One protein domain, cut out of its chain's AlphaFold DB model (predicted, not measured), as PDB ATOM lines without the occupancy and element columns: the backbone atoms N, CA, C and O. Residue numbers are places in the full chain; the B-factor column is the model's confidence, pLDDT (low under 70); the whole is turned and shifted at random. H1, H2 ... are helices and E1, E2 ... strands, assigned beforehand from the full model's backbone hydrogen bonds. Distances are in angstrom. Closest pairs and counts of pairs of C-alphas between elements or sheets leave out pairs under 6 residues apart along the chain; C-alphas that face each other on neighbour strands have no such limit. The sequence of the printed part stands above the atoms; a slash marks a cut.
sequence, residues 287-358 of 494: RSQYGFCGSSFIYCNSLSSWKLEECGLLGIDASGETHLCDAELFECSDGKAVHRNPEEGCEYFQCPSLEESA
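What this domain is: This is residues 287 to 358 of the 494 residues of the protein "Hypothetical protein" of Skeletonema marinoi (UniProt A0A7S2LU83). With little regular structure, this is mostly loops in a V: residues 287 to 313, with E1 and H1, make one arm, the small hairpin E2 and E3 lies at the corner, and residues 325 to 353, folding back and forth, make the other arm, tipped by H2. The 72 printed residues run E1, H1, E2, E3, H2, a mixed class with 18 residues in named elements. The whole is only just compact, close to loose, radius of gyration of the C-alphas 13.4 A, spanning 33 by 29 by 19 A.

Where its parts are: E1, residues 304 to 306, begins at C-alpha 304 (-17.072, 13.773, -29.165) and is 5.2 A long. H1 is residues 308 to 311, 5.5 A; E2 is 314 to 316, 7.2 A; E3 is 322 to 324, 6.7 A. H2, residues 354 to 358, 6.5 A, ends at C-alpha 358 (1.589, -1.000, -48.851).

How they stand to each other: Residues 287 to 288 pair antiparallel with E1, which pairs with no named strand. E1 and H1 meet only through their link. E2 and E3 are antiparallel at 150 degrees; N 323 and O 315 are 2.9 A apart, within hydrogen-bond range. H2's O i to N i+4 pair is within range; H1 is too short for one.

The domain as a whole: The C-alphas farthest apart, Glu 321 and Ala 358, are 37.5 A apart. The printed part has no cut; the link E3 to H2 is long, 29 residues. Residues 356 to 358 have pLDDT under 70.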
ATOM      1  N   ARG A 287     -14.197   9.451 -31.117       95.50
ATOM      2  CA  ARG A 287     -15.268   9.513 -32.115       95.50
ATOM      3  C   ARG A 287     -15.946  10.873 -32.032       95.50
ATOM      4  O   ARG A 287     -16.464  11.256 -30.988       95.50
ATOM      5  N   SER A 288     -15.950  11.616 -33.131       96.25
ATOM      6  CA  SER A 288     -16.693  12.879 -33.265       96.25
ATOM      7  C   SER A 288     -18.215  12.665 -33.166       96.25
ATOM      8  O   SER A 288     -18.700  11.551 -33.379       96.25
ATOM      9  N   GLN A 289     -19.003  13.719 -32.921       93.94
ATOM     10  CA  GLN A 289     -20.478  13.668 -33.040       93.94
ATOM     11  C   GLN A 289     -20.978  13.174 -34.413       93.94
ATOM     12  O   GLN A 289     -22.108  12.711 -34.524       93.94
ATOM     13  N   TYR A 290     -20.136  13.239 -35.450       93.81
ATOM     14  CA  TYR A 290     -20.427  12.781 -36.812       93.81
ATOM     15  C   TYR A 290     -20.032  11.313 -37.071       93.81
ATOM     16  O   TYR A 290     -20.067  10.857 -38.208       93.81
ATOM     17  N   GLY A 291     -19.598  10.573 -36.045       93.25
ATOM     18  CA  GLY A 291     -19.243   9.153 -36.148       93.25
ATOM     19  C   GLY A 291     -17.821   8.856 -36.647       93.25
ATOM     20  O   GLY A 291     -17.360   7.725 -36.482       93.25
ATOM     21  N   PHE A 292     -17.095   9.841 -37.190       95.50
ATOM     22  CA  PHE A 292     -15.697   9.686 -37.617       95.50
ATOM     23  C   PHE A 292     -14.732   9.611 -36.427       95.50
ATOM     24  O   PHE A 292     -14.867  10.397 -35.483       95.50
ATOM     25  N   CYS A 293     -13.746   8.717 -36.523       96.81
ATOM     26  CA  CYS A 293     -12.647   8.549 -35.570       96.81
ATOM     27  C   CYS A 293     -11.394   9.340 -35.974       96.81
ATOM     28  O   CYS A 293     -11.132   9.539 -37.162       96.81
ATOM     29  N   GLY A 294     -10.613   9.756 -34.978       95.62
ATOM     30  CA  GLY A 294      -9.272  10.313 -35.157       95.62
ATOM     31  C   GLY A 294      -8.720  10.930 -33.869       95.62
ATOM     32  O   GLY A 294      -9.449  11.127 -32.900       95.62
ATOM     33  N   SER A 295      -7.423  11.238 -33.843       95.12
ATOM     34  CA  SER A 295      -6.687  11.640 -32.626       95.12
ATOM     35  C   SER A 295      -6.454  13.148 -32.451       95.12
ATOM     36  O   SER A 295      -5.830  13.587 -31.486       95.12
ATOM     37  N   SER A 296      -6.933  13.980 -33.379       93.31
ATOM     38  CA  SER A 296      -6.776  15.440 -33.317       93.31
ATOM     39  C   SER A 296      -7.985  16.145 -32.688       93.31
ATOM     40  O   SER A 296      -9.078  15.588 -32.588       93.31
ATOM     41  N   PHE A 297      -7.812  17.409 -32.286       92.94
ATOM     42  CA  PHE A 297      -8.818  18.203 -31.556       92.94
ATOM     43  C   PHE A 297     -10.176  18.369 -32.272       92.94
ATOM     44  O   PHE A 297     -11.168  18.708 -31.633       92.94
ATOM     45  N   ILE A 298     -10.252  18.137 -33.588       92.88
ATOM     46  CA  ILE A 298     -11.525  18.139 -34.332       92.88
ATOM     47  C   ILE A 298     -12.372  16.880 -34.060       92.88
ATOM     48  O   ILE A 298     -13.594  16.939 -34.174       92.88
ATOM     49  N   TYR A 299     -11.743  15.782 -33.631       95.81
ATOM     50  CA  TYR A 299     -12.401  14.542 -33.207       95.81
ATOM     51  C   TYR A 299     -12.504  14.445 -31.677       95.81
ATOM     52  O   TYR A 299     -13.549  14.058 -31.158       95.81
ATOM     53  N   CYS A 300     -11.439  14.833 -30.964       95.75
ATOM     54  CA  CYS A 300     -11.328  14.839 -29.501       95.75
ATOM     55  C   CYS A 300     -11.674  16.220 -28.909       95.75
ATOM     56  O   CYS A 300     -10.793  17.055 -28.705       95.75
ATOM     57  N   ASN A 301     -12.956  16.479 -28.628       94.25
ATOM     58  CA  ASN A 301     -13.434  17.732 -28.026       94.25
ATOM     59  C   ASN A 301     -14.728  17.521 -27.208       94.25
ATOM     60  O   ASN A 301     -15.167  16.397 -26.985       94.25
ATOM     61  N   SER A 302     -15.356  18.590 -26.713       93.56
ATOM     62  CA  SER A 302     -16.596  18.498 -25.919       93.56
ATOM     63  C   SER A 302     -17.833  18.028 -26.705       93.56
ATOM     64  O   SER A 302     -18.901  17.913 -26.118       93.56
ATOM     65  N   LEU A 303     -17.701  17.796 -28.017       94.25
ATOM     66  CA  LEU A 303     -18.713  17.234 -28.917       94.25
ATOM     67  C   LEU A 303     -18.231  15.903 -29.539       94.25
ATOM     68  O   LEU A 303     -18.647  15.522 -30.634       94.25
ATOM     69  N   SER A 304     -17.319  15.189 -28.873       95.50
ATOM     70  CA  SER A 304     -17.072  13.773 -29.165       95.50
ATOM     71  C   SER A 304     -18.293  12.944 -28.744       95.50
ATOM     72  O   SER A 304     -18.814  13.148 -27.654       95.50
ATOM     73  N   SER A 305     -18.722  11.996 -29.581       93.88
ATOM     74  CA  SER A 305     -19.687  10.947 -29.208       93.88
ATOM     75  C   SER A 305     -19.038   9.816 -28.403       93.88
ATOM     76  O   SER A 305     -19.737   9.022 -27.778       93.88
ATOM     77  N   TRP A 306     -17.702   9.731 -28.413       94.19
ATOM     78  CA  TRP A 306     -16.933   8.831 -27.558       94.19
ATOM     79  C   TRP A 306     -15.501   9.338 -27.334       94.19
ATOM     80  O   TRP A 306     -14.842   9.776 -28.284       94.19
ATOM     81  N   LYS A 307     -14.995   9.216 -26.100       93.19
ATOM     82  CA  LYS A 307     -13.563   9.300 -25.758       93.19
ATOM     83  C   LYS A 307     -13.192   8.178 -24.794       93.19
ATOM     84  O   LYS A 307     -13.931   7.933 -23.843       93.19
ATOM     85  N   LEU A 308     -12.002   7.600 -24.951       90.12
ATOM     86  CA  LEU A 308     -11.486   6.558 -24.055       90.12
ATOM     87  C   LEU A 308     -11.462   6.996 -22.576       90.12
ATOM     88  O   LEU A 308     -11.845   6.223 -21.704       90.12
ATOM     89  N   GLU A 309     -11.072   8.246 -22.301       87.44
ATOM     90  CA  GLU A 309     -10.948   8.802 -20.941       87.44
ATOM     91  C   GLU A 309     -12.292   9.033 -20.225       87.44
ATOM     92  O   GLU A 309     -12.359   8.959 -19.000       87.44
ATOM     93  N   GLU A 310     -13.355   9.333 -20.976       87.75
ATOM     94  CA  GLU A 310     -14.674   9.703 -20.435       87.75
ATOM     95  C   GLU A 310     -15.664   8.528 -20.455       87.75
ATOM     96  O   GLU A 310     -16.538   8.441 -19.592       87.75
ATOM     97  N   CYS A 311     -15.518   7.623 -21.427       87.88
ATOM     98  CA  CYS A 311     -16.447   6.524 -21.694       87.88
ATOM     99  C   CYS A 311     -15.894   5.139 -21.334       87.88
ATOM    100  O   CYS A 311     -16.672   4.207 -21.132       87.88
ATOM    101  N   GLY A 312     -14.565   4.973 -21.293       85.69
ATOM    102  CA  GLY A 312     -13.935   3.650 -21.286       85.69
ATOM    103  C   GLY A 312     -14.342   2.803 -22.500       85.69
ATOM    104  O   GLY A 312     -14.837   3.320 -23.503       85.69
ATOM    105  N   LEU A 313     -14.179   1.481 -22.402       83.56
ATOM    106  CA  LEU A 313     -14.691   0.530 -23.400       83.56
ATOM    107  C   LEU A 313     -16.126   0.069 -23.084       83.56
ATOM    108  O   LEU A 313     -16.441  -1.120 -23.151       83.56
ATOM    109  N   LEU A 314     -16.995   1.018 -22.725       81.69
ATOM    110  CA  LEU A 314     -18.439   0.823 -22.814       81.69
ATOM    111  C   LEU A 314     -18.870   0.936 -24.279       81.69
ATOM    112  O   LEU A 314     -18.479   1.872 -24.979       81.69
ATOM    113  N   GLY A 315     -19.715   0.012 -24.721       79.88
ATOM    114  CA  GLY A 315     -20.431   0.109 -25.988       79.88
ATOM    115  C   GLY A 315     -21.667  -0.780 -25.994       79.88
ATOM    116  O   GLY A 315     -21.972  -1.448 -25.006       79.88
ATOM    117  N   ILE A 316     -22.397  -0.752 -27.104       81.06
ATOM    118  CA  ILE A 316     -23.661  -1.469 -27.280       81.06
ATOM    119  C   ILE A 316     -23.476  -2.456 -28.431       81.06
ATOM    120  O   ILE A 316     -22.940  -2.074 -29.471       81.06
ATOM    121  N   ASP A 317     -23.888  -3.710 -28.254       81.44
ATOM    122  CA  ASP A 317     -23.817  -4.705 -29.326       81.44
ATOM    123  C   ASP A 317     -24.963  -4.584 -30.347       81.44
ATOM    124  O   ASP A 317     -25.917  -3.818 -30.189       81.44
ATOM    125  N   ALA A 318     -24.903  -5.402 -31.399       82.19
ATOM    126  CA  ALA A 318     -25.944  -5.477 -32.424       82.19
ATOM    127  C   ALA A 318     -27.323  -5.966 -31.909       82.19
ATOM    128  O   ALA A 318     -28.290  -5.958 -32.676       82.19
ATOM    129  N   SER A 319     -27.437  -6.398 -30.646       85.56
ATOM    130  CA  SER A 319     -28.703  -6.751 -29.986       85.56
ATOM    131  C   SER A 319     -29.279  -5.625 -29.115       85.56
ATOM    132  O   SER A 319     -30.469  -5.653 -28.794       85.56
ATOM    133  N   GLY A 320     -28.467  -4.615 -28.780       84.00
ATOM    134  CA  GLY A 320     -28.817  -3.535 -27.858       84.00
ATOM    135  C   GLY A 320     -28.336  -3.751 -26.417       84.00
ATOM    136  O   GLY A 320     -28.707  -2.964 -25.545       84.00
ATOM    137  N   GLU A 321     -27.531  -4.784 -26.141       86.19
ATOM    138  CA  GLU A 321     -26.967  -5.033 -24.809       86.19
ATOM    139  C   GLU A 321     -25.683  -4.213 -24.596       86.19
ATOM    140  O   GLU A 321     -24.817  -4.126 -25.469       86.19
ATOM    141  N   THR A 322     -25.570  -3.566 -23.432       84.00
ATOM    142  CA  THR A 322     -24.399  -2.762 -23.055       84.00
ATOM    143  C   THR A 322     -23.287  -3.652 -22.514       84.00
ATOM    144  O   THR A 322     -23.384  -4.134 -21.381       84.00
ATOM    145  N   HIS A 323     -22.201  -3.805 -23.267       84.19
ATOM    146  CA  HIS A 323     -21.016  -4.540 -22.822       84.19
ATOM    147  C   HIS A 323     -19.937  -3.574 -22.329       84.19
ATOM    148  O   HIS A 323     -19.636  -2.562 -22.964       84.19
ATOM    149  N   LEU A 324     -19.345  -3.906 -21.180       89.00
ATOM    150  CA  LEU A 324     -18.141  -3.267 -20.658       89.00
ATOM    151  C   LEU A 324     -16.962  -4.196 -20.944       89.00
ATOM    152  O   LEU A 324     -16.797  -5.207 -20.262       89.00
ATOM    153  N   CYS A 325     -16.151  -3.862 -21.944       90.19
ATOM    154  CA  CYS A 325     -14.937  -4.618 -22.222       90.19
ATOM    155  C   CYS A 325     -13.815  -4.214 -21.255       90.19
ATOM    156  O   CYS A 325     -13.679  -3.038 -20.906       90.19
ATOM    157  N   ASP A 326     -12.960  -5.164 -20.868       87.62
ATOM    158  CA  ASP A 326     -11.716  -4.838 -20.167       87.62
ATOM    159  C   ASP A 326     -10.851  -3.909 -21.029       87.62
ATOM    160  O   ASP A 326     -10.661  -4.166 -22.218       87.62
ATOM    161  N   ALA A 327     -10.280  -2.865 -20.423       85.62
ATOM    162  CA  ALA A 327      -9.389  -1.896 -21.076       85.62
ATOM    163  C   ALA A 327      -7.991  -2.473 -21.402       85.62
ATOM    164  O   ALA A 327      -6.973  -1.788 -21.306       85.62
ATOM    165  N   GLU A 328      -7.936  -3.759 -21.753       89.31
ATOM    166  CA  GLU A 328      -6.758  -4.397 -22.316       89.31
ATOM    167  C   GLU A 328      -6.496  -3.873 -23.733       89.31
ATOM    168  O   GLU A 328      -7.412  -3.602 -24.515       89.31
ATOM    169  N   LEU A 329      -5.212  -3.768 -24.057       92.06
ATOM    170  CA  LEU A 329      -4.705  -3.179 -25.283       92.06
ATOM    171  C   LEU A 329      -3.858  -4.227 -26.007       92.06
ATOM    172  O   LEU A 329      -2.873  -4.718 -25.451       92.06
ATOM    173  N   PHE A 330      -4.242  -4.594 -27.229       93.56
ATOM    174  CA  PHE A 330      -3.515  -5.583 -28.021       93.56
ATOM    175  C   PHE A 330      -2.506  -4.889 -28.940       93.56
ATOM    176  O   PHE A 330      -2.878  -4.065 -29.777       93.56
ATOM    177  N   GLU A 331      -1.224  -5.224 -28.791       96.31
ATOM    178  CA  GLU A 331      -0.153  -4.697 -29.637       96.31
ATOM    179  C   GLU A 331      -0.051  -5.516 -30.935       96.31
ATOM    180  O   GLU A 331       0.284  -6.704 -30.944       96.31
ATOM    181  N   CYS A 332      -0.365  -4.865 -32.051       95.62
ATOM    182  CA  CYS A 332      -0.261  -5.405 -33.397       95.62
ATOM    183  C   CYS A 332       1.203  -5.553 -33.838       95.62
ATOM    184  O   CYS A 332       2.105  -4.869 -33.362       95.62
ATOM    185  N   SER A 333       1.455  -6.412 -34.832       94.25
ATOM    186  CA  SER A 333       2.814  -6.680 -35.338       94.25
ATOM    187  C   SER A 333       3.504  -5.493 -36.033       94.25
ATOM    188  O   SER A 333       4.678  -5.600 -36.384       94.25
ATOM    189  N   ASP A 334       2.790  -4.390 -36.268       90.62
ATOM    190  CA  ASP A 334       3.324  -3.113 -36.756       90.62
ATOM    191  C   ASP A 334       3.633  -2.106 -35.627       90.62
ATOM    192  O   ASP A 334       4.090  -0.998 -35.910       90.62
ATOM    193  N   GLY A 335       3.408  -2.480 -34.361       91.69
ATOM    194  CA  GLY A 335       3.568  -1.614 -33.190       91.69
ATOM    195  C   GLY A 335       2.404  -0.643 -32.963       91.69
ATOM    196  O   GLY A 335       2.531   0.264 -32.142       91.69
ATOM    197  N   LYS A 336       1.279  -0.789 -33.681       91.12
ATOM    198  CA  LYS A 336       0.025  -0.112 -33.315       91.12
ATOM    199  C   LYS A 336      -0.699  -0.880 -32.219       91.12
ATOM    200  O   LYS A 336      -0.522  -2.083 -32.064       91.12
ATOM    201  N   ALA A 337      -1.563  -0.176 -31.504       92.44
ATOM    202  CA  ALA A 337      -2.293  -0.710 -30.373       92.44
ATOM    203  C   ALA A 337      -3.809  -0.601 -30.614       92.44
ATOM    204  O   ALA A 337      -4.306   0.471 -30.979       92.44
ATOM    205  N   VAL A 338      -4.524  -1.720 -30.462       93.69
ATOM    206  CA  VAL A 338      -5.964  -1.842 -30.745       93.69
ATOM    207  C   VAL A 338      -6.748  -2.300 -29.519       93.69
ATOM    208  O   VAL A 338      -6.273  -3.100 -28.710       93.69
ATOM    209  N   HIS A 339      -7.967  -1.783 -29.392       91.62
ATOM    210  CA  HIS A 339      -8.863  -2.077 -28.274       91.62
ATOM    211  C   HIS A 339      -9.801  -3.255 -28.573       91.62
ATOM    212  O   HIS A 339      -9.866  -3.769 -29.694       91.62
ATOM    213  N   ARG A 340     -10.552  -3.677 -27.554       92.50
ATOM    214  CA  ARG A 340     -11.708  -4.568 -27.703       92.50
ATOM    215  C   ARG A 340     -12.898  -3.803 -28.293       92.50
ATOM    216  O   ARG A 340     -13.152  -2.667 -27.898       92.50
ATOM    217  N   ASN A 341     -13.627  -4.434 -29.208       89.81
ATOM    218  CA  ASN A 341     -14.841  -3.917 -29.826       89.81
ATOM    219  C   ASN A 341     -16.092  -4.456 -29.100       89.81
ATOM    220  O   ASN A 341     -16.364  -5.655 -29.195       89.81
ATOM    221  N   PRO A 342     -16.891  -3.611 -28.422       88.75
ATOM    222  CA  PRO A 342     -18.148  -4.027 -27.801       88.75
ATOM    223  C   PRO A 342     -19.178  -4.577 -28.798       88.75
ATOM    224  O   PRO A 342     -19.987  -5.415 -28.412       88.75
ATOM    225  N   GLU A 343     -19.138  -4.158 -30.072       87.44
ATOM    226  CA  GLU A 343     -20.079  -4.640 -31.099       87.44
ATOM    227  C   GLU A 343     -19.873  -6.124 -31.442       87.44
ATOM    228  O   GLU A 343     -20.833  -6.831 -31.736       87.44
ATOM    229  N   GLU A 344     -18.628  -6.598 -31.351       90.38
ATOM    230  CA  GLU A 344     -18.199  -7.971 -31.656       90.38
ATOM    231  C   GLU A 344     -17.857  -8.727 -30.356       90.38
ATOM    232  O   GLU A 344     -16.817  -9.374 -30.235       90.38
ATOM    233  N   GLY A 345     -18.697  -8.584 -29.323       89.38
ATOM    234  CA  GLY A 345     -18.586  -9.355 -28.075       89.38
ATOM    235  C   GLY A 345     -17.272  -9.160 -27.306       89.38
ATOM    236  O   GLY A 345     -16.798 -10.087 -26.648       89.38
ATOM    237  N   CYS A 346     -16.666  -7.972 -27.400       92.94
ATOM    238  CA  CYS A 346     -15.355  -7.639 -26.841       92.94
ATOM    239  C   CYS A 346     -14.157  -8.401 -27.454       92.94
ATOM    240  O   CYS A 346     -13.097  -8.479 -26.817       92.94
ATOM    241  N   GLU A 347     -14.263  -8.918 -28.686       94.56
ATOM    242  CA  GLU A 347     -13.084  -9.301 -29.481       94.56
ATOM    243  C   GLU A 347     -12.243  -8.069 -29.872       94.56
ATOM    244  O   GLU A 347     -12.743  -6.948 -29.940       94.56
ATOM    245  N   TYR A 348     -10.939  -8.244 -30.101       94.81
ATOM    246  CA  TYR A 348     -10.054  -7.141 -30.497       94.81
ATOM    247  C   TYR A 348     -10.311  -6.698 -31.942       94.81
ATOM    248  O   TYR A 348     -10.494  -7.539 -32.825       94.81
ATOM    249  N   PHE A 349     -10.259  -5.387 -32.209       94.31
ATOM    250  CA  PHE A 349     -10.275  -4.882 -33.587       94.31
ATOM    251  C   PHE A 349      -9.136  -5.516 -34.398       94.31
ATOM    252  O   PHE A 349      -8.011  -5.658 -33.915       94.31
ATOM    253  N   GLN A 350      -9.414  -5.904 -35.646       95.31
ATOM    254  CA  GLN A 350      -8.414  -6.567 -36.481       95.31
ATOM    255  C   GLN A 350      -7.250  -5.616 -36.786       95.31
ATOM    256  O   GLN A 350      -7.447  -4.515 -37.300       95.31
ATOM    257  N   CYS A 351      -6.029  -6.062 -36.489       94.69
ATOM    258  CA  CYS A 351      -4.815  -5.331 -36.834       94.69
ATOM    259  C   CYS A 351      -4.763  -5.048 -38.347       94.69
ATOM    260  O   CYS A 351      -4.981  -5.975 -39.133       94.69
ATOM    261  N   PRO A 352      -4.435  -3.813 -38.773       87.88
ATOM    262  CA  PRO A 352      -4.385  -3.463 -40.188       87.88
ATOM    263  C   PRO A 352      -3.358  -4.337 -40.906       87.88
ATOM    264  O   PRO A 352      -2.216  -4.473 -40.451       87.88
ATOM    265  N   SER A 353      -3.744  -4.929 -42.037       87.19
ATOM    266  CA  SER A 353      -2.827  -5.802 -42.757       87.19
ATOM    267  C   SER A 353      -1.638  -4.999 -43.308       87.19
ATOM    268  O   SER A 353      -1.767  -3.873 -43.809       87.19
ATOM    269  N   LEU A 354      -0.440  -5.586 -43.232       76.75
ATOM    270  CA  LEU A 354       0.759  -4.980 -43.824       76.75
ATOM    271  C   LEU A 354       0.653  -4.886 -45.357       76.75
ATOM    272  O   LEU A 354       1.339  -4.068 -45.967       76.75
ATOM    273  N   GLU A 355      -0.224  -5.685 -45.973       78.06
ATOM    274  CA  GLU A 355      -0.493  -5.655 -47.411       78.06
ATOM    275  C   GLU A 355      -1.310  -4.412 -47.806       78.06
ATOM    276  O   GLU A 355      -0.904  -3.693 -48.717       78.06
ATOM    277  N   GLU A 356      -2.381  -4.067 -47.079       63.41
ATOM    278  CA  GLU A 356      -3.164  -2.839 -47.327       63.41
ATOM    279  C   GLU A 356      -2.349  -1.566 -47.077       63.41
ATOM    280  O   GLU A 356      -2.405  -0.618 -47.866       63.41
ATOM    281  N   SER A 357      -1.513  -1.573 -46.034       60.47
ATOM    282  CA  SER A 357      -0.602  -0.463 -45.724       60.47
ATOM    283  C   SER A 357       0.381  -0.169 -46.871       60.47
ATOM    284  O   SER A 357       0.789   0.978 -47.062       60.47
ATOM    285  N   ALA A 358       0.736  -1.177 -47.678       57.84
ATOM    286  CA  ALA A 358       1.589  -1.000 -48.851       57.84
ATOM    287  C   ALA A 358       0.851  -0.355 -50.043       57.84
ATOM    288  O   ALA A 358       1.463   0.417 -50.790       57.84
TER     289      ALA A 358